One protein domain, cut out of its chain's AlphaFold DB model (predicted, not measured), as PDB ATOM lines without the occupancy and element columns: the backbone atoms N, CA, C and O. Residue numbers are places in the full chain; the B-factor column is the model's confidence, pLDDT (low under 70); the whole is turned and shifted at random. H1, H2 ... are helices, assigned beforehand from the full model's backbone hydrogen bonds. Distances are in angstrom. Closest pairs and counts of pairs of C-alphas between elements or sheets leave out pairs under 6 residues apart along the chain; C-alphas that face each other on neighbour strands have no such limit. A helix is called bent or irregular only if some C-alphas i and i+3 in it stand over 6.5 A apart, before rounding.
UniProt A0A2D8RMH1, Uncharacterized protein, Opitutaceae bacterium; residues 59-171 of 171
ATOM      1  N   ALA A  59     -54.940 -31.182  -4.891       91.50
ATOM      2  CA  ALA A  59     -55.279 -32.604  -4.845       91.50
ATOM      3  C   ALA A  59     -54.158 -33.492  -5.413       91.50
ATOM      4  O   ALA A  59     -53.851 -34.525  -4.837       91.50
ATOM      5  N   ALA A  60     -53.478 -33.065  -6.483       90.62
ATOM      6  CA  ALA A  60     -52.437 -33.882  -7.103       90.62
ATOM      7  C   ALA A  60     -51.207 -34.040  -6.197       90.62
ATOM      8  O   ALA A  60     -50.577 -35.096  -6.196       90.62
ATOM      9  N   ILE A  61     -50.849 -33.000  -5.439       90.44
ATOM     10  CA  ILE A  61     -49.760 -33.068  -4.457       90.44
ATOM     11  C   ILE A  61     -50.213 -33.791  -3.189       90.44
ATOM     12  O   ILE A  61     -49.439 -34.576  -2.646       90.44
ATOM     13  N   ALA A  62     -51.437 -33.544  -2.719       92.00
ATOM     14  CA  ALA A  62     -51.982 -34.187  -1.530       92.00
ATOM     15  C   ALA A  62     -52.078 -35.711  -1.698       92.00
ATOM     16  O   ALA A  62     -51.566 -36.438  -0.845       92.00
ATOM     17  N   ASP A  63     -52.648 -36.175  -2.813       94.44
ATOM     18  CA  ASP A  63     -52.803 -37.600  -3.122       94.44
ATOM     19  C   ASP A  63     -51.433 -38.259  -3.309       94.44
ATOM     20  O   ASP A  63     -51.114 -39.231  -2.631       94.44
ATOM     21  N   LEU A  64     -50.548 -37.654  -4.116       95.06
ATOM     22  CA  LEU A  64     -49.188 -38.169  -4.306       95.06
ATOM     23  C   LEU A  64     -48.415 -38.257  -2.983       95.06
ATOM     24  O   LEU A  64     -47.675 -39.212  -2.757       95.06
ATOM     25  N   TYR A  65     -48.562 -37.258  -2.105       93.06
ATOM     26  CA  TYR A  65     -47.923 -37.275  -0.794       93.06
ATOM     27  C   TYR A  65     -48.482 -38.406   0.072       93.06
ATOM     28  O   TYR A  65     -47.708 -39.093   0.740       93.06
ATOM     29  N   TRP A  66     -49.801 -38.604   0.075       94.81
ATOM     30  CA  TRP A  66     -50.438 -39.693   0.809       94.81
ATOM     31  C   TRP A  66     -49.932 -41.054   0.324       94.81
ATOM     32  O   TRP A  66     -49.375 -41.819   1.116       94.81
ATOM     33  N   ASP A  67     -50.025 -41.308  -0.979       96.44
ATOM     34  CA  ASP A  67     -49.677 -42.593  -1.579       96.44
ATOM     35  C   ASP A  67     -48.202 -42.945  -1.343       96.44
ATOM     36  O   ASP A  67     -47.861 -44.062  -0.955       96.44
ATOM     37  N   VAL A  68     -47.301 -41.974  -1.514       96.25
ATOM     38  CA  VAL A  68     -45.858 -42.200  -1.366       96.25
ATOM     39  C   VAL A  68     -45.437 -42.286   0.097       96.25
ATOM     40  O   VAL A  68     -44.594 -43.117   0.447       96.25
ATOM     41  N   PHE A  69     -45.966 -41.424   0.968       94.44
ATOM     42  CA  PHE A  69     -45.444 -41.293   2.329       94.44
ATOM     43  C   PHE A  69     -46.210 -42.057   3.396       94.44
ATOM     44  O   PHE A  69     -45.604 -42.371   4.422       94.44
ATOM     45  N   LEU A  70     -47.491 -42.354   3.181       93.69
ATOM     46  CA  LEU A  70     -48.279 -43.168   4.106       93.69
ATOM     47  C   LEU A  70     -48.464 -44.590   3.582       93.69
ATOM     48  O   LEU A  70     -48.194 -45.533   4.325       93.69
ATOM     49  N   ASP A  71     -48.809 -44.741   2.303       96.25
ATOM     50  CA  ASP A  71     -49.084 -46.061   1.717       96.25
ATOM     51  C   ASP A  71     -47.848 -46.719   1.079       96.25
ATOM     52  O   ASP A  71     -47.899 -47.881   0.678       96.25
ATOM     53  N   ALA A  72     -46.710 -46.013   1.050       96.12
ATOM     54  CA  ALA A  72     -45.431 -46.501   0.527       96.12
ATOM     55  C   ALA A  72     -45.493 -46.975  -0.943       96.12
ATOM     56  O   ALA A  72     -44.762 -47.882  -1.345       96.12
ATOM     57  N   GLN A  73     -46.340 -46.349  -1.763       97.06
ATOM     58  CA  GLN A  73     -46.472 -46.624  -3.198       97.06
ATOM     59  C   GLN A  73     -45.353 -45.941  -3.997       97.06
ATOM     60  O   GLN A  73     -45.560 -44.985  -4.744       97.06
ATOM     61  N   PHE A  74     -44.122 -46.410  -3.815       96.94
ATOM     62  CA  PHE A  74     -42.928 -45.760  -4.361       96.94
ATOM     63  C   PHE A  74     -42.817 -45.809  -5.887       96.94
ATOM     64  O   PHE A  74     -42.185 -44.937  -6.481       96.94
ATOM     65  N   ASP A  75     -43.481 -46.764  -6.540       95.81
ATOM     66  CA  ASP A  75     -43.528 -46.848  -8.005       95.81
ATOM     67  C   ASP A  75     -44.187 -45.618  -8.650       95.81
ATOM     68  O   ASP A  75     -43.950 -45.326  -9.819       95.81
ATOM     69  N   LEU A  76     -44.951 -44.839  -7.874       95.62
ATOM     70  CA  LEU A  76     -45.514 -43.563  -8.315       95.62
ATOM     71  C   LEU A  76     -44.468 -42.448  -8.451       95.62
ATOM     72  O   LEU A  76     -44.775 -41.407  -9.037       95.62
ATOM     73  N   ILE A  77     -43.252 -42.629  -7.923       94.75
ATOM     74  CA  ILE A  77     -42.155 -41.654  -7.985       94.75
ATOM     75  C   ILE A  77     -41.420 -41.782  -9.330       94.75
ATOM     76  O   ILE A  77     -40.235 -42.108  -9.405       94.75
ATOM     77  N   ASP A  78     -42.141 -41.507 -10.413       92.88
ATOM     78  CA  ASP A  78     -41.608 -41.488 -11.775       92.88
ATOM     79  C   ASP A  78     -42.159 -40.293 -12.575       92.88
ATOM     80  O   ASP A  78     -43.110 -39.620 -12.162       92.88
ATOM     81  N   GLY A  79     -41.521 -39.976 -13.703       92.62
ATOM     82  CA  GLY A  79     -41.927 -38.924 -14.631       92.62
ATOM     83  C   GLY A  79     -42.266 -37.598 -13.939       92.62
ATOM     84  O   GLY A  79     -41.476 -37.036 -13.176       92.62
ATOM     85  N   THR A  80     -43.473 -37.090 -14.193       93.38
ATOM     86  CA  THR A  80     -43.957 -35.817 -13.635       93.38
ATOM     87  C   THR A  80     -44.114 -35.850 -12.111       93.38
ATOM     88  O   THR A  80     -43.926 -34.823 -11.459       93.38
ATOM     89  N   ASN A  81     -44.420 -37.005 -11.515       95.25
ATOM     90  CA  ASN A  81     -44.552 -37.126 -10.061       95.25
ATOM     91  C   ASN A  81     -43.201 -37.000  -9.364       95.25
ATOM     92  O   ASN A  81     -43.106 -36.336  -8.333       95.25
ATOM     93  N   ARG A  82     -42.135 -37.536  -9.972       94.88
ATOM     94  CA  ARG A  82     -40.765 -37.311  -9.495       94.88
ATOM     95  C   ARG A  82     -40.416 -35.821  -9.492       94.88
ATOM     96  O   ARG A  82     -39.880 -35.329  -8.505       94.88
ATOM     97  N   ALA A  83     -40.770 -35.084 -10.548       93.38
ATOM     98  CA  ALA A  83     -40.542 -33.637 -10.612       93.38
ATOM     99  C   ALA A  83     -41.351 -32.858  -9.555       93.38
ATOM    100  O   ALA A  83     -40.822 -31.941  -8.926       93.38
ATOM    101  N   ARG A  84     -42.614 -33.237  -9.316       92.94
ATOM    102  CA  ARG A  84     -43.454 -32.657  -8.252       92.94
ATOM    103  C   ARG A  84     -42.860 -32.894  -6.865       92.94
ATOM    104  O   ARG A  84     -42.726 -31.949  -6.090       92.94
ATOM    105  N   LEU A  85     -42.457 -34.131  -6.577       94.31
ATOM    106  CA  LEU A  85     -41.815 -34.480  -5.311       94.31
ATOM    107  C   LEU A  85     -40.464 -33.791  -5.144       94.31
ATOM    108  O   LEU A  85     -40.181 -33.322  -4.050       94.31
ATOM    109  N   TYR A  86     -39.675 -33.645  -6.211       95.00
ATOM    110  CA  TYR A  86     -38.445 -32.855  -6.177       95.00
ATOM    111  C   TYR A  86     -38.713 -31.416  -5.723       95.00
ATOM    112  O   TYR A  86     -38.060 -30.947  -4.795       95.00
ATOM    113  N   GLN A  87     -39.697 -30.728  -6.314       91.75
ATOM    114  CA  GLN A  87     -40.039 -29.349  -5.931       91.75
ATOM    115  C   GLN A  87     -40.509 -29.248  -4.474       91.75
ATOM    116  O   GLN A  87     -40.168 -28.309  -3.754       91.75
ATOM    117  N   PHE A  88     -41.269 -30.240  -4.017       91.25
ATOM    118  CA  PHE A  88     -41.721 -30.297  -2.635       91.25
ATOM    119  C   PHE A  88     -40.566 -30.557  -1.649       91.25
ATOM    120  O   PHE A  88     -40.451 -29.883  -0.620       91.25
ATOM    121  N   GLU A  89     -39.693 -31.516  -1.954       93.81
ATOM    122  CA  GLU A  89     -38.594 -31.919  -1.077       93.81
ATOM    123  C   GLU A  89     -37.436 -30.908  -1.086       93.81
ATOM    124  O   GLU A  89     -36.847 -30.673  -0.032       93.81
ATOM    125  N   ILE A  90     -37.166 -30.200  -2.192       93.81
ATOM    126  CA  ILE A  90     -36.155 -29.126  -2.198       93.81
ATOM    127  C   ILE A  90     -36.578 -27.937  -1.320       93.81
ATOM    128  O   ILE A  90     -35.754 -27.361  -0.610       93.81
ATOM    129  N   ALA A  91     -37.873 -27.605  -1.274       90.81
ATOM    130  CA  ALA A  91     -38.386 -26.591  -0.351       90.81
ATOM    131  C   ALA A  91     -38.226 -27.031   1.117       90.81
ATOM    132  O   ALA A  91     -37.882 -26.231   1.991       90.81
ATOM    133  N   ARG A  92     -38.435 -28.324   1.403       90.81
ATOM    134  CA  ARG A  92     -38.173 -28.890   2.734       90.81
ATOM    135  C   ARG A  92     -36.698 -28.860   3.104       90.81
ATOM    136  O   ARG A  92     -36.404 -28.579   4.264       90.81
ATOM    137  N   PHE A  93     -35.812 -29.127   2.150       94.50
ATOM    138  CA  PHE A  93     -34.373 -29.027   2.340       94.50
ATOM    139  C   PHE A  93     -33.962 -27.597   2.730       94.50
ATOM    140  O   PHE A  93     -33.325 -27.416   3.762       94.50
ATOM    141  N   HIS A  94     -34.424 -26.565   2.019       92.50
ATOM    142  CA  HIS A  94     -34.115 -25.175   2.391       92.50
ATOM    143  C   HIS A  94     -34.614 -24.795   3.791       92.50
ATOM    144  O   HIS A  94     -33.949 -24.072   4.528       92.50
ATOM    145  N   ARG A  95     -35.765 -25.332   4.208       91.06
ATOM    146  CA  ARG A  95     -36.252 -25.155   5.581       91.06
ATOM    147  C   ARG A  95     -35.356 -25.842   6.621       91.06
ATOM    148  O   ARG A  95     -35.257 -25.355   7.745       91.06
ATOM    149  N   LEU A  96     -34.729 -26.970   6.283       94.81
ATOM    150  CA  LEU A  96     -33.725 -27.601   7.143       94.81
ATOM    151  C   LEU A  96     -32.475 -26.725   7.252       94.81
ATOM    152  O   LEU A  96     -31.986 -26.542   8.362       94.81
ATOM    153  N   GLU A  97     -31.987 -26.169   6.141       94.94
ATOM    154  CA  GLU A  97     -30.833 -25.259   6.151       94.94
ATOM    155  C   GLU A  97     -31.082 -24.040   7.044       94.94
ATOM    156  O   GLU A  97     -30.232 -23.685   7.859       94.94
ATOM    157  N   ASP A  98     -32.272 -23.447   6.954       93.25
ATOM    158  CA  ASP A  98     -32.688 -22.341   7.817       93.25
ATOM    159  C   ASP A  98     -32.730 -22.757   9.301       93.25
ATOM    160  O   ASP A  98     -32.150 -22.089  10.159       93.25
ATOM    161  N   ALA A  99     -33.333 -23.908   9.619       93.56
ATOM    162  CA  ALA A  99     -33.348 -24.426  10.987       93.56
ATOM    163  C   ALA A  99     -31.930 -24.702  11.523       93.56
ATOM    164  O   ALA A  99     -31.634 -24.395  12.679       93.56
ATOM    165  N   TYR A 100     -31.047 -25.248  10.687       96.00
ATOM    166  CA  TYR A 100     -29.646 -25.487  11.020       96.00
ATOM    167  C   TYR A 100     -28.909 -24.175  11.314       96.00
ATOM    168  O   TYR A 100     -28.285 -24.038  12.369       96.00
ATOM    169  N   PHE A 101     -29.047 -23.180  10.437       94.88
ATOM    170  CA  PHE A 101     -28.453 -21.857  10.619       94.88
ATOM    171  C   PHE A 101     -28.941 -21.176  11.906       94.88
ATOM    172  O   PHE A 101     -28.136 -20.675  12.700       94.88
ATOM    173  N   GLN A 102     -30.251 -21.202  12.160       93.00
ATOM    174  CA  GLN A 102     -30.843 -20.631  13.370       93.00
ATOM    175  C   GLN A 102     -30.353 -21.337  14.637       93.00
ATOM    176  O   GLN A 102     -30.127 -20.679  15.656       93.00
ATOM    177  N   TYR A 103     -30.165 -22.659  14.593       94.75
ATOM    178  CA  TYR A 103     -29.657 -23.417  15.733       94.75
ATOM    179  C   TYR A 103     -28.202 -23.063  16.036       94.75
ATOM    180  O   TYR A 103     -27.885 -22.693  17.166       94.75
ATOM    181  N   LYS A 104     -27.330 -23.083  15.020       95.12
ATOM    182  CA  LYS A 104     -25.915 -22.705  15.177       95.12
ATOM    183  C   LYS A 104     -25.751 -21.250  15.635       95.12
ATOM    184  O   LYS A 104     -24.790 -20.937  16.330       95.12
ATOM    185  N   SER A 105     -26.719 -20.387  15.323       91.62
ATOM    186  CA  SER A 105     -26.773 -18.989  15.776       91.62
ATOM    187  C   SER A 105     -27.403 -18.794  17.169       91.62
ATOM    188  O   SER A 105     -27.511 -17.663  17.640       91.62
ATOM    189  N   GLY A 106     -27.859 -19.859  17.841       90.44
ATOM    190  CA  GLY A 106     -28.495 -19.788  19.167       90.44
ATOM    191  C   GLY A 106     -29.911 -19.192  19.177       90.44
ATOM    192  O   GLY A 106     -30.431 -18.824  20.240       90.44
ATOM    193  N   LEU A 107     -30.542 -19.080  18.003       88.69
ATOM    194  CA  LEU A 107     -31.874 -18.496  17.810       88.69
ATOM    195  C   LEU A 107     -32.996 -19.503  18.065       88.69
ATOM    196  O   LEU A 107     -34.098 -19.103  18.440       88.69
ATOM    197  N   ILE A 108     -32.720 -20.800  17.919       89.88
ATOM    198  CA  ILE A 108     -33.660 -21.869  18.265       89.88
ATOM    199  C   ILE A 108     -33.021 -22.862  19.228       89.88
ATOM    200  O   ILE A 108     -31.812 -23.085  19.205       89.88
ATOM    201  N   ASP A 109     -33.855 -23.461  20.074       89.88
ATOM    202  CA  ASP A 109     -33.411 -24.480  21.019       89.88
ATOM    203  C   ASP A 109     -33.118 -25.808  20.308       89.88
ATOM    204  O   ASP A 109     -33.586 -26.071  19.195       89.88
ATOM    205  N   TYR A 110     -32.387 -26.684  21.000       91.62
ATOM    206  CA  TYR A 110     -31.993 -27.988  20.473       91.62
ATOM    207  C   TYR A 110     -33.183 -28.861  20.064       91.62
ATOM    208  O   TYR A 110     -33.116 -29.525  19.043       91.62
ATOM    209  N   GLN A 111     -34.294 -28.848  20.803       91.62
ATOM    210  CA  GLN A 111     -35.428 -29.748  20.542       91.62
ATOM    211  C   GLN A 111     -36.111 -29.506  19.173       91.62
ATOM    212  O   GLN A 111     -36.227 -30.449  18.388       91.62
ATOM    213  N   PRO A 112     -36.517 -28.270  18.803       89.81
ATOM    214  CA  PRO A 112     -37.010 -27.984  17.450       89.81
ATOM    215  C   PRO A 112     -36.006 -28.305  16.333       89.81
ATOM    216  O   PRO A 112     -36.397 -28.759  15.254       89.81
ATOM    217  N   TYR A 113     -34.720 -28.055  16.586       94.00
ATOM    218  CA  TYR A 113     -33.646 -28.384  15.654       94.00
ATOM    219  C   TYR A 113     -33.517 -29.902  15.465       94.00
ATOM    220  O   TYR A 113     -33.611 -30.389  14.339       94.00
ATOM    221  N   ARG A 114     -33.425 -30.653  16.568       94.19
ATOM    222  CA  ARG A 114     -33.369 -32.117  16.621       94.19
ATOM    223  C   ARG A 114     -34.502 -32.740  15.817       94.19
ATOM    224  O   ARG A 114     -34.235 -33.561  14.951       94.19
ATOM    225  N   PHE A 115     -35.737 -32.289  16.031       92.00
ATOM    226  CA  PHE A 115     -36.898 -32.762  15.275       92.00
ATOM    227  C   PHE A 115     -36.743 -32.552  13.758       92.00
ATOM    228  O   PHE A 115     -37.138 -33.398  12.955       92.00
ATOM    229  N   SER A 116     -36.165 -31.420  13.348       94.44
ATOM    230  CA  SER A 116     -35.928 -31.116  11.931       94.44
ATOM    231  C   SER A 116     -34.858 -32.038  11.339       94.44
ATOM    232  O   SER A 116     -35.049 -32.559  10.241       94.44
ATOM    233  N   MET A 117     -33.797 -32.313  12.103       96.69
ATOM    234  CA  MET A 117     -32.739 -33.258  11.735       96.69
ATOM    235  C   MET A 117     -33.258 -34.700  11.620       96.69
ATOM    236  O   MET A 117     -32.948 -35.373  10.647       96.69
ATOM    237  N   GLU A 118     -34.118 -35.176  12.530       95.94
ATOM    238  CA  GLU A 118     -34.714 -36.528  12.431       95.94
ATOM    239  C   GLU A 118     -35.560 -36.697  11.176       95.94
ATOM    240  O   GLU A 118     -35.527 -37.739  10.516       95.94
ATOM    241  N   ARG A 119     -36.344 -35.668  10.844       93.50
ATOM    242  CA  ARG A 119     -37.158 -35.654   9.627       93.50
ATOM    243  C   ARG A 119     -36.275 -35.708   8.384       93.50
ATOM    244  O   ARG A 119     -36.611 -36.440   7.460       93.50
ATOM    245  N   ALA A 120     -35.170 -34.968   8.383       96.25
ATOM    246  CA  ALA A 120     -34.197 -34.958   7.301       96.25
ATOM    247  C   ALA A 120     -33.467 -36.300   7.159       96.25
ATOM    248  O   ALA A 120     -33.461 -36.863   6.072       96.25
ATOM    249  N   ALA A 121     -32.974 -36.879   8.256       96.69
ATOM    250  CA  ALA A 121     -32.328 -38.194   8.265       96.69
ATOM    251  C   ALA A 121     -33.238 -39.299   7.691       96.69
ATOM    252  O   ALA A 121     -32.803 -40.163   6.931       96.69
ATOM    253  N   ASN A 122     -34.543 -39.232   7.984       96.00
ATOM    254  CA  ASN A 122     -35.538 -40.142   7.408       96.00
ATOM    255  C   ASN A 122     -35.827 -39.904   5.919       96.00
ATOM    256  O   ASN A 122     -36.334 -40.798   5.245       96.00
ATOM    257  N   ARG A 123     -35.556 -38.700   5.415       95.62
ATOM    258  CA  ARG A 123     -35.764 -38.307   4.017       95.62
ATOM    259  C   ARG A 123     -34.503 -38.400   3.169       95.62
ATOM    260  O   ARG A 123     -34.634 -38.371   1.952       95.62
ATOM    261  N   LEU A 124     -33.336 -38.572   3.787       96.12
ATOM    262  CA  LEU A 124     -32.044 -38.590   3.110       96.12
ATOM    263  C   LEU A 124     -31.991 -39.568   1.918       96.12
ATOM    264  O   LEU A 124     -31.652 -39.102   0.835       96.12
ATOM    265  N   PRO A 125     -32.456 -40.835   2.019       96.00
ATOM    266  CA  PRO A 125     -32.457 -41.738   0.861       96.00
ATOM    267  C   PRO A 125     -33.304 -41.223  -0.312       96.00
ATOM    268  O   PRO A 125     -32.929 -41.335  -1.474       96.00
ATOM    269  N   LEU A 126     -34.449 -40.595  -0.024       96.56
ATOM    270  CA  LEU A 126     -35.277 -39.987  -1.066       96.56
ATOM    271  C   LEU A 126     -34.605 -38.758  -1.673       96.56
ATOM    272  O   LEU A 126     -34.726 -38.526  -2.871       96.56
ATOM    273  N   TRP A 127     -33.931 -37.947  -0.864       96.88
ATOM    274  CA  TRP A 127     -33.193 -36.792  -1.361       96.88
ATOM    275  C   TRP A 127     -32.068 -37.218  -2.296       96.88
ATOM    276  O   TRP A 127     -31.986 -36.677  -3.396       96.88
ATOM    277  N   GLU A 128     -31.303 -38.245  -1.936       94.62
ATOM    278  CA  GLU A 128     -30.299 -38.860  -2.808       94.62
ATOM    279  C   GLU A 128     -30.930 -39.369  -4.113       94.62
ATOM    280  O   GLU A 128     -30.505 -38.968  -5.200       94.62
ATOM    281  N   PHE A 129     -32.028 -40.129  -4.026       95.38
ATOM    282  CA  PHE A 129     -32.790 -40.599  -5.191       95.38
ATOM    283  C   PHE A 129     -33.291 -39.452  -6.094       95.38
ATOM    284  O   PHE A 129     -33.361 -39.573  -7.324       95.38
ATOM    285  N   LEU A 130     -33.660 -38.310  -5.509       96.06
ATOM    286  CA  LEU A 130     -34.112 -37.112  -6.223       96.06
ATOM    287  C   LEU A 130     -32.957 -36.213  -6.705       96.06
ATOM    288  O   LEU A 130     -33.222 -35.236  -7.404       96.06
ATOM    289  N   GLY A 131     -31.700 -36.527  -6.375       94.94
ATOM    290  CA  GLY A 131     -30.528 -35.716  -6.727       94.94
ATOM    291  C   GLY A 131     -30.342 -34.462  -5.860       94.94
ATOM    292  O   GLY A 131     -29.699 -33.499  -6.282       94.94
ATOM    293  N   ILE A 132     -30.924 -34.440  -4.662       95.75
ATOM    294  CA  ILE A 132     -30.732 -33.398  -3.651       95.75
ATOM    295  C   ILE A 132     -29.574 -33.831  -2.746       95.75
ATOM    296  O   ILE A 132     -29.771 -34.452  -1.705       95.75
ATOM    297  N   ASP A 133     -28.353 -33.501  -3.158       93.81
ATOM    298  CA  ASP A 133     -27.144 -33.820  -2.396       93.81
ATOM    299  C   ASP A 133     -26.916 -32.796  -1.271       93.81
ATOM    300  O   ASP A 133     -26.669 -31.609  -1.521       93.81
ATOM    301  N   VAL A 134     -27.015 -33.258  -0.022       94.81
ATOM    302  CA  VAL A 134     -26.824 -32.421   1.170       94.81
ATOM    303  C   VAL A 134     -25.357 -32.031   1.350       94.81
ATOM    304  O   VAL A 134     -25.085 -30.885   1.696       94.81
ATOM    305  N   ALA A 135     -24.414 -32.933   1.077       93.69
ATOM    306  CA  ALA A 135     -22.985 -32.697   1.278       93.69
ATOM    307  C   ALA A 135     -22.432 -31.646   0.308       93.69
ATOM    308  O   ALA A 135     -21.630 -30.800   0.707       93.69
ATOM    309  N   ILE A 136     -22.908 -31.643  -0.942       92.94
ATOM    310  CA  ILE A 136     -22.562 -30.610  -1.931       92.94
ATOM    311  C   ILE A 136     -23.086 -29.235  -1.502       92.94
ATOM    312  O   ILE A 136     -22.431 -28.218  -1.732       92.94
ATOM    313  N   ARG A 137     -24.278 -29.185  -0.901       91.75
ATOM    314  CA  ARG A 137     -24.953 -27.929  -0.549       91.75
ATOM    315  C   ARG A 137     -24.469 -27.355   0.779       91.75
ATOM    316  O   ARG A 137     -24.269 -26.149   0.885       91.75
ATOM    317  N   ASN A 138     -24.274 -28.213   1.776       95.00
ATOM    318  CA  ASN A 138     -23.857 -27.843   3.119       95.00
ATOM    319  C   ASN A 138     -23.151 -29.024   3.809       95.00
ATOM    320  O   ASN A 138     -23.779 -29.869   4.449       95.00
ATOM    321  N   ALA A 139     -21.822 -29.059   3.695       96.31
ATOM    322  CA  ALA A 139     -20.999 -30.152   4.212       96.31
ATOM    323  C   ALA A 139     -21.056 -30.311   5.742       96.31
ATOM    324  O   ALA A 139     -20.934 -31.428   6.241       96.31
ATOM    325  N   ASP A 140     -21.242 -29.224   6.498       96.69
ATOM    326  CA  ASP A 140     -21.349 -29.321   7.957       96.69
ATOM    327  C   ASP A 140     -22.718 -29.865   8.383       96.69
ATOM    328  O   ASP A 140     -22.789 -30.699   9.278       96.69
ATOM    329  N   LEU A 141     -23.797 -29.463   7.702       96.56
ATOM    330  CA  LEU A 141     -25.117 -30.063   7.906       96.56
ATOM    331  C   LEU A 141     -25.122 -31.554   7.551       96.56
ATOM    332  O   LEU A 141     -25.744 -32.334   8.266       96.56
ATOM    333  N   ALA A 142     -24.442 -31.946   6.469       96.94
ATOM    334  CA  ALA A 142     -24.295 -33.353   6.102       96.94
ATOM    335  C   ALA A 142     -23.593 -34.147   7.211       96.94
ATOM    336  O   ALA A 142     -24.124 -35.153   7.663       96.94
ATOM    337  N   ARG A 143     -22.471 -33.633   7.731       97.44
ATOM    338  CA  ARG A 143     -21.750 -34.266   8.844       97.44
ATOM    339  C   ARG A 143     -22.619 -34.404  10.094       97.44
ATOM    340  O   ARG A 143     -22.692 -35.480  10.666       97.44
ATOM    341  N   ASP A 144     -23.327 -33.343  10.481       96.50
ATOM    342  CA  ASP A 144     -24.223 -33.376  11.644       96.50
ATOM    343  C   ASP A 144     -25.417 -34.342  11.435       96.50
ATOM    344  O   ASP A 144     -25.982 -34.853  12.405       96.50
ATOM    345  N   LEU A 145     -25.843 -34.582  10.185       96.69
ATOM    346  CA  LEU A 145     -26.845 -35.603   9.854       96.69
ATOM    347  C   LEU A 145     -26.274 -37.017   9.961       96.69
ATOM    348  O   LEU A 145     -26.964 -37.886  10.491       96.69
ATOM    349  N   ASP A 146     -25.047 -37.239   9.496       96.81
ATOM    350  CA  ASP A 146     -24.362 -38.528   9.602       96.81
ATOM    351  C   ASP A 146     -24.124 -38.895  11.072       96.81
ATOM    352  O   ASP A 146     -24.554 -39.961  11.514       96.81
ATOM    353  N   ASP A 147     -23.584 -37.961  11.864       96.75
ATOM    354  CA  ASP A 147     -23.394 -38.112  13.314       96.75
ATOM    355  C   ASP A 147     -24.711 -38.471  14.018       96.75
ATOM    356  O   ASP A 147     -24.755 -39.269  14.960       96.75
ATOM    357  N   LEU A 148     -25.818 -37.882  13.557       96.25
ATOM    358  CA  LEU A 148     -27.136 -38.225  14.057       96.25
ATOM    359  C   LEU A 148     -27.548 -39.649  13.659       96.25
ATOM    360  O   LEU A 148     -28.052 -40.391  14.498       96.25
ATOM    361  N   ILE A 149     -27.400 -40.025  12.392       96.25
ATOM    362  CA  ILE A 149     -27.819 -41.342  11.897       96.25
ATOM    363  C   ILE A 149     -27.047 -42.466  12.601       96.25
ATOM    364  O   ILE A 149     -27.617 -43.526  12.860       96.25
ATOM    365  N   GLU A 150     -25.783 -42.223  12.944       96.00
ATOM    366  CA  GLU A 150     -24.926 -43.149  13.689       96.00
ATOM    367  C   GLU A 150     -25.210 -43.169  15.202       96.00
ATOM    368  O   GLU A 150     -24.788 -44.088  15.909       96.00
ATOM    369  N   SER A 151     -25.947 -42.180  15.718       95.56
ATOM    370  CA  SER A 151     -26.273 -42.082  17.140       95.56
ATOM    371  C   SER A 151     -27.242 -43.186  17.588       95.56
ATOM    372  O   SER A 151     -28.255 -43.430  16.926       95.56
ATOM    373  N   PRO A 152     -27.041 -43.786  18.779       93.75
ATOM    374  CA  PRO A 152     -27.981 -44.758  19.344       93.75
ATOM    375  C   PRO A 152     -29.360 -44.161  19.675       93.75
ATOM    376  O   PRO A 152     -30.315 -44.907  19.884       93.75
ATOM    377  N   GLU A 153     -29.473 -42.830  19.745       90.31
ATOM    378  CA  GLU A 153     -30.738 -42.124  19.981       90.31
ATOM    379  C   GLU A 153     -31.571 -41.943  18.705       90.31
ATOM    380  O   GLU A 153     -32.720 -41.497  18.771       90.31
ATOM    381  N   TYR A 154     -31.005 -42.230  17.530       94.88
ATOM    382  CA  TYR A 154     -31.744 -42.165  16.282       94.88
ATOM    383  C   TYR A 154     -32.467 -43.482  16.015       94.88
ATOM    384  O   TYR A 154     -31.884 -44.565  15.990       94.88
ATOM    385  N   HIS A 155     -33.767 -43.372  15.767       94.44
ATOM    386  CA  HIS A 155     -34.597 -44.493  15.363       94.44
ATOM    387  C   HIS A 155     -35.148 -44.207  13.963       94.44
ATOM    388  O   HIS A 155     -35.966 -43.290  13.807       94.44
ATOM    389  N   PRO A 156     -34.687 -44.935  12.927       94.62
ATOM    390  CA  PRO A 156     -35.201 -44.752  11.583       94.62
ATOM    391  C   PRO A 156     -36.682 -45.127  11.540       94.62
ATOM    392  O   PRO A 156     -37.140 -46.051  12.208       94.62
ATOM    393  N   SER A 157     -37.445 -44.383  10.750       95.25
ATOM    394  CA  SER A 157     -38.850 -44.689  10.503       95.25
ATOM    395  C   SER A 157     -38.984 -45.899   9.584       95.25
ATOM    396  O   SER A 157     -38.208 -46.054   8.641       95.25
ATOM    397  N   ASP A 158     -40.048 -46.680   9.774       95.88
ATOM    398  CA  ASP A 158     -40.398 -47.793   8.882       95.88
ATOM    399  C   ASP A 158     -40.448 -47.373   7.409       95.88
ATOM    400  O   ASP A 158     -40.095 -48.141   6.516       95.88
ATOM    401  N   TRP A 159     -40.883 -46.139   7.142       96.81
ATOM    402  CA  TRP A 159     -40.936 -45.589   5.793       96.81
ATOM    403  C   TRP A 159     -39.552 -45.521   5.136       96.81
ATOM    404  O   TRP A 159     -39.411 -45.911   3.978       96.81
ATOM    405  N   ARG A 160     -38.532 -45.062   5.875       96.69
ATOM    406  CA  ARG A 160     -37.148 -44.956   5.389       96.69
ATOM    407  C   ARG A 160     -36.625 -46.327   4.975       96.69
ATOM    408  O   ARG A 160     -36.105 -46.478   3.875       96.69
ATOM    409  N   GLU A 161     -36.811 -47.323   5.837       96.88
ATOM    410  CA  GLU A 161     -36.348 -48.689   5.582       96.88
ATOM    411  C   GLU A 161     -37.063 -49.316   4.377       96.88
ATOM    412  O   GLU A 161     -36.422 -49.912   3.509       96.88
ATOM    413  N   LYS A 162     -38.384 -49.114   4.262       97.50
ATOM    414  CA  LYS A 162     -39.164 -49.551   3.094       97.50
ATOM    415  C   LYS A 162     -38.678 -48.898   1.800       97.50
ATOM    416  O   LYS A 162     -38.571 -49.588   0.790       97.50
ATOM    417  N   PHE A 163     -38.375 -47.600   1.826       97.75
ATOM    418  CA  PHE A 163     -37.886 -46.880   0.652       97.75
ATOM    419  C   PHE A 163     -36.519 -47.406   0.197       97.75
ATOM    420  O   PHE A 163     -36.357 -47.730  -0.975       97.75
ATOM    421  N   ILE A 164     -35.567 -47.577   1.125       97.19
ATOM    422  CA  ILE A 164     -34.240 -48.141   0.826       97.19
ATOM    423  C   ILE A 164     -34.367 -49.550   0.227       97.19
ATOM    424  O   ILE A 164     -33.670 -49.892  -0.729       97.19
ATOM    425  N   ALA A 165     -35.245 -50.390   0.786       97.38
ATOM    426  CA  ALA A 165     -35.477 -51.739   0.275       97.38
ATOM    427  C   ALA A 165     -36.072 -51.725  -1.143       97.38
ATOM    428  O   ALA A 165     -35.629 -52.489  -2.001       97.38
ATOM    429  N   TRP A 166     -37.040 -50.842  -1.398       97.44
ATOM    430  CA  TRP A 166     -37.626 -50.662  -2.724       97.44
ATOM    431  C   TRP A 166     -36.600 -50.162  -3.744       97.44
ATOM    432  O   TRP A 166     -36.492 -50.747  -4.818       97.44
ATOM    433  N   GLU A 167     -35.800 -49.151  -3.408       95.94
ATOM    434  CA  GLU A 167     -34.771 -48.616  -4.304       95.94
ATOM    435  C   GLU A 167     -33.763 -49.706  -4.699       95.94
ATOM    436  O   GLU A 167     -33.490 -49.896  -5.885       95.94
ATOM    437  N   LYS A 168     -33.299 -50.506  -3.728       95.62
ATOM    438  CA  LYS A 168     -32.414 -51.656  -3.976       95.62
ATOM    439  C   LYS A 168     -33.048 -52.732  -4.855       95.62
ATOM    440  O   LYS A 168     -32.324 -53.419  -5.559       95.62
ATOM    441  N   SER A 169     -34.372 -52.894  -4.820       95.19
ATOM    442  CA  SER A 169     -35.075 -53.879  -5.656       95.19
ATOM    443  C   SER A 169     -35.181 -53.477  -7.134       95.19
ATOM    444  O   SER A 169     -35.540 -54.312  -7.964       95.19
ATOM    445  N   ARG A 170     -34.883 -52.210  -7.467       86.81
ATOM    446  CA  ARG A 170     -34.911 -51.679  -8.840       86.81
ATOM    447  C   ARG A 170     -33.572 -51.794  -9.578       86.81
ATOM    448  O   ARG A 170     -33.564 -51.566 -10.789       86.81
ATOM    449  N   GLY A 171     -32.476 -52.074  -8.867       67.94
ATOM    450  CA  GLY A 171     -31.124 -52.252  -9.416       67.94
ATOM    451  C   GLY A 171     -30.779 -53.714  -9.649       67.94
ATOM    452  O   GLY A 171     -30.066 -53.977 -10.642       67.94
TER     453      GLY A 171
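What this domain is: This is residues 59 to 171 of the 171 residues of an uncharacterized protein of Opitutaceae bacterium (UniProt A0A2D8RMH1). A long helical hairpin, H2 and the kinked H3, makes the core, and H6 packs on the other side of H3 from H2, so that H3 runs between H2 and H6. H5 crosses H3 at nearly a right angle with short H4 at its beginning, while H1 lies crosswise near the beginnings of H2 and H6, close to both without clearly touching either. The 113 printed residues hold six named helices, H1 to H6 in that order along the chain, and no named strand; the class is all helix, with 86 residues in named elements. The whole is compact, with a radius of gyration of the C-alphas of 14.5 A and spans of 40 by 29 by 25 A.

How they stand to each other: Start at H1, residues 59 to 69, and look from there to H2, residues 79 to 104. These two are close but not clearly touching: their closest C-alphas, those of Ile 61 and Arg 84, are 7.4 A apart, and their lines stand about perpendicular, at 74 degrees. Next find H3, residues 110 to 130, the hub, which touches three other helices. H3 is irregular, with C-alphas 122 and 125 standing 7.4 A apart, and it has a kink of 53 degrees near residue 123; its line is a rough one. H2 and H3 form a helical hairpin: they touch, with the C-alphas of Tyr 86 and Leu 130 closest at 6.1 A, and run opposite ways at a shallow tilt of 30 degrees. H4, residues 134 to 137, and H5, residues 139 to 150, touch only at the corner by their link, closest at the C-alphas of Ala 135 and Ala 142, 5.0 A. H4 is only just apart from H3, at 8.1 A, and only just apart from H2, at 8.4 A. Residues 145 to 149 of H5 touch residues 117 to 121 of H3, closest at the C-alphas of Leu 145 and Ala 121, 6.3 A, with the lines about perpendicular at 82 degrees. H5 is close to H2 but not clearly touching, with the C-alphas of Leu 141 and Tyr 100 closest at 7.2 A. Last comes H6, residues 158 to 169, whose residues 159 to 164 touch residues 122 to 126 of H3, closest at the C-alphas of Arg 160 and Asn 122, 5.5 A. H3 and H6 run the same way at a shallow tilt of 18 degrees. H6 is close to H1 but not clearly touching, with the C-alphas of Trp 159 and Phe 69 closest at 7.1 A; H2 and H6 are apart. In H1, H2, H5 and H6 every O i to N i+4 pair is within hydrogen-bond range; in H3 it is 15 of 17, and H4 is too short for such a pair.

Where its parts are: Find C-alpha 59 at (-55.279, -32.604, -4.845); from there H1 runs 15.0 A to C-alpha 69. H2 begins at C-alpha 79, at (-41.927, -38.924, -14.631), and is the longest helix, 37.5 A from first to last C-alpha. H3 measures 28.3 A, H4 5.2 A and H5 16.6 A. H6, also 16.6 A, ends at C-alpha 169, at (-35.075, -53.879, -5.656).

The domain as a whole: Look at Leu 107 and Gly 171 for the two C-alphas farthest apart, 43.4 A. The printed part has no cut and ends at the chain's last residue, 171. The links from H2 to H3, H3 to H4 and H4 to H5 are tight, those from H1 to H2 and H5 to H6 are short, and no link is long. The mean pLDDT of the printed part is 94.2, and residue 171 alone is under 70.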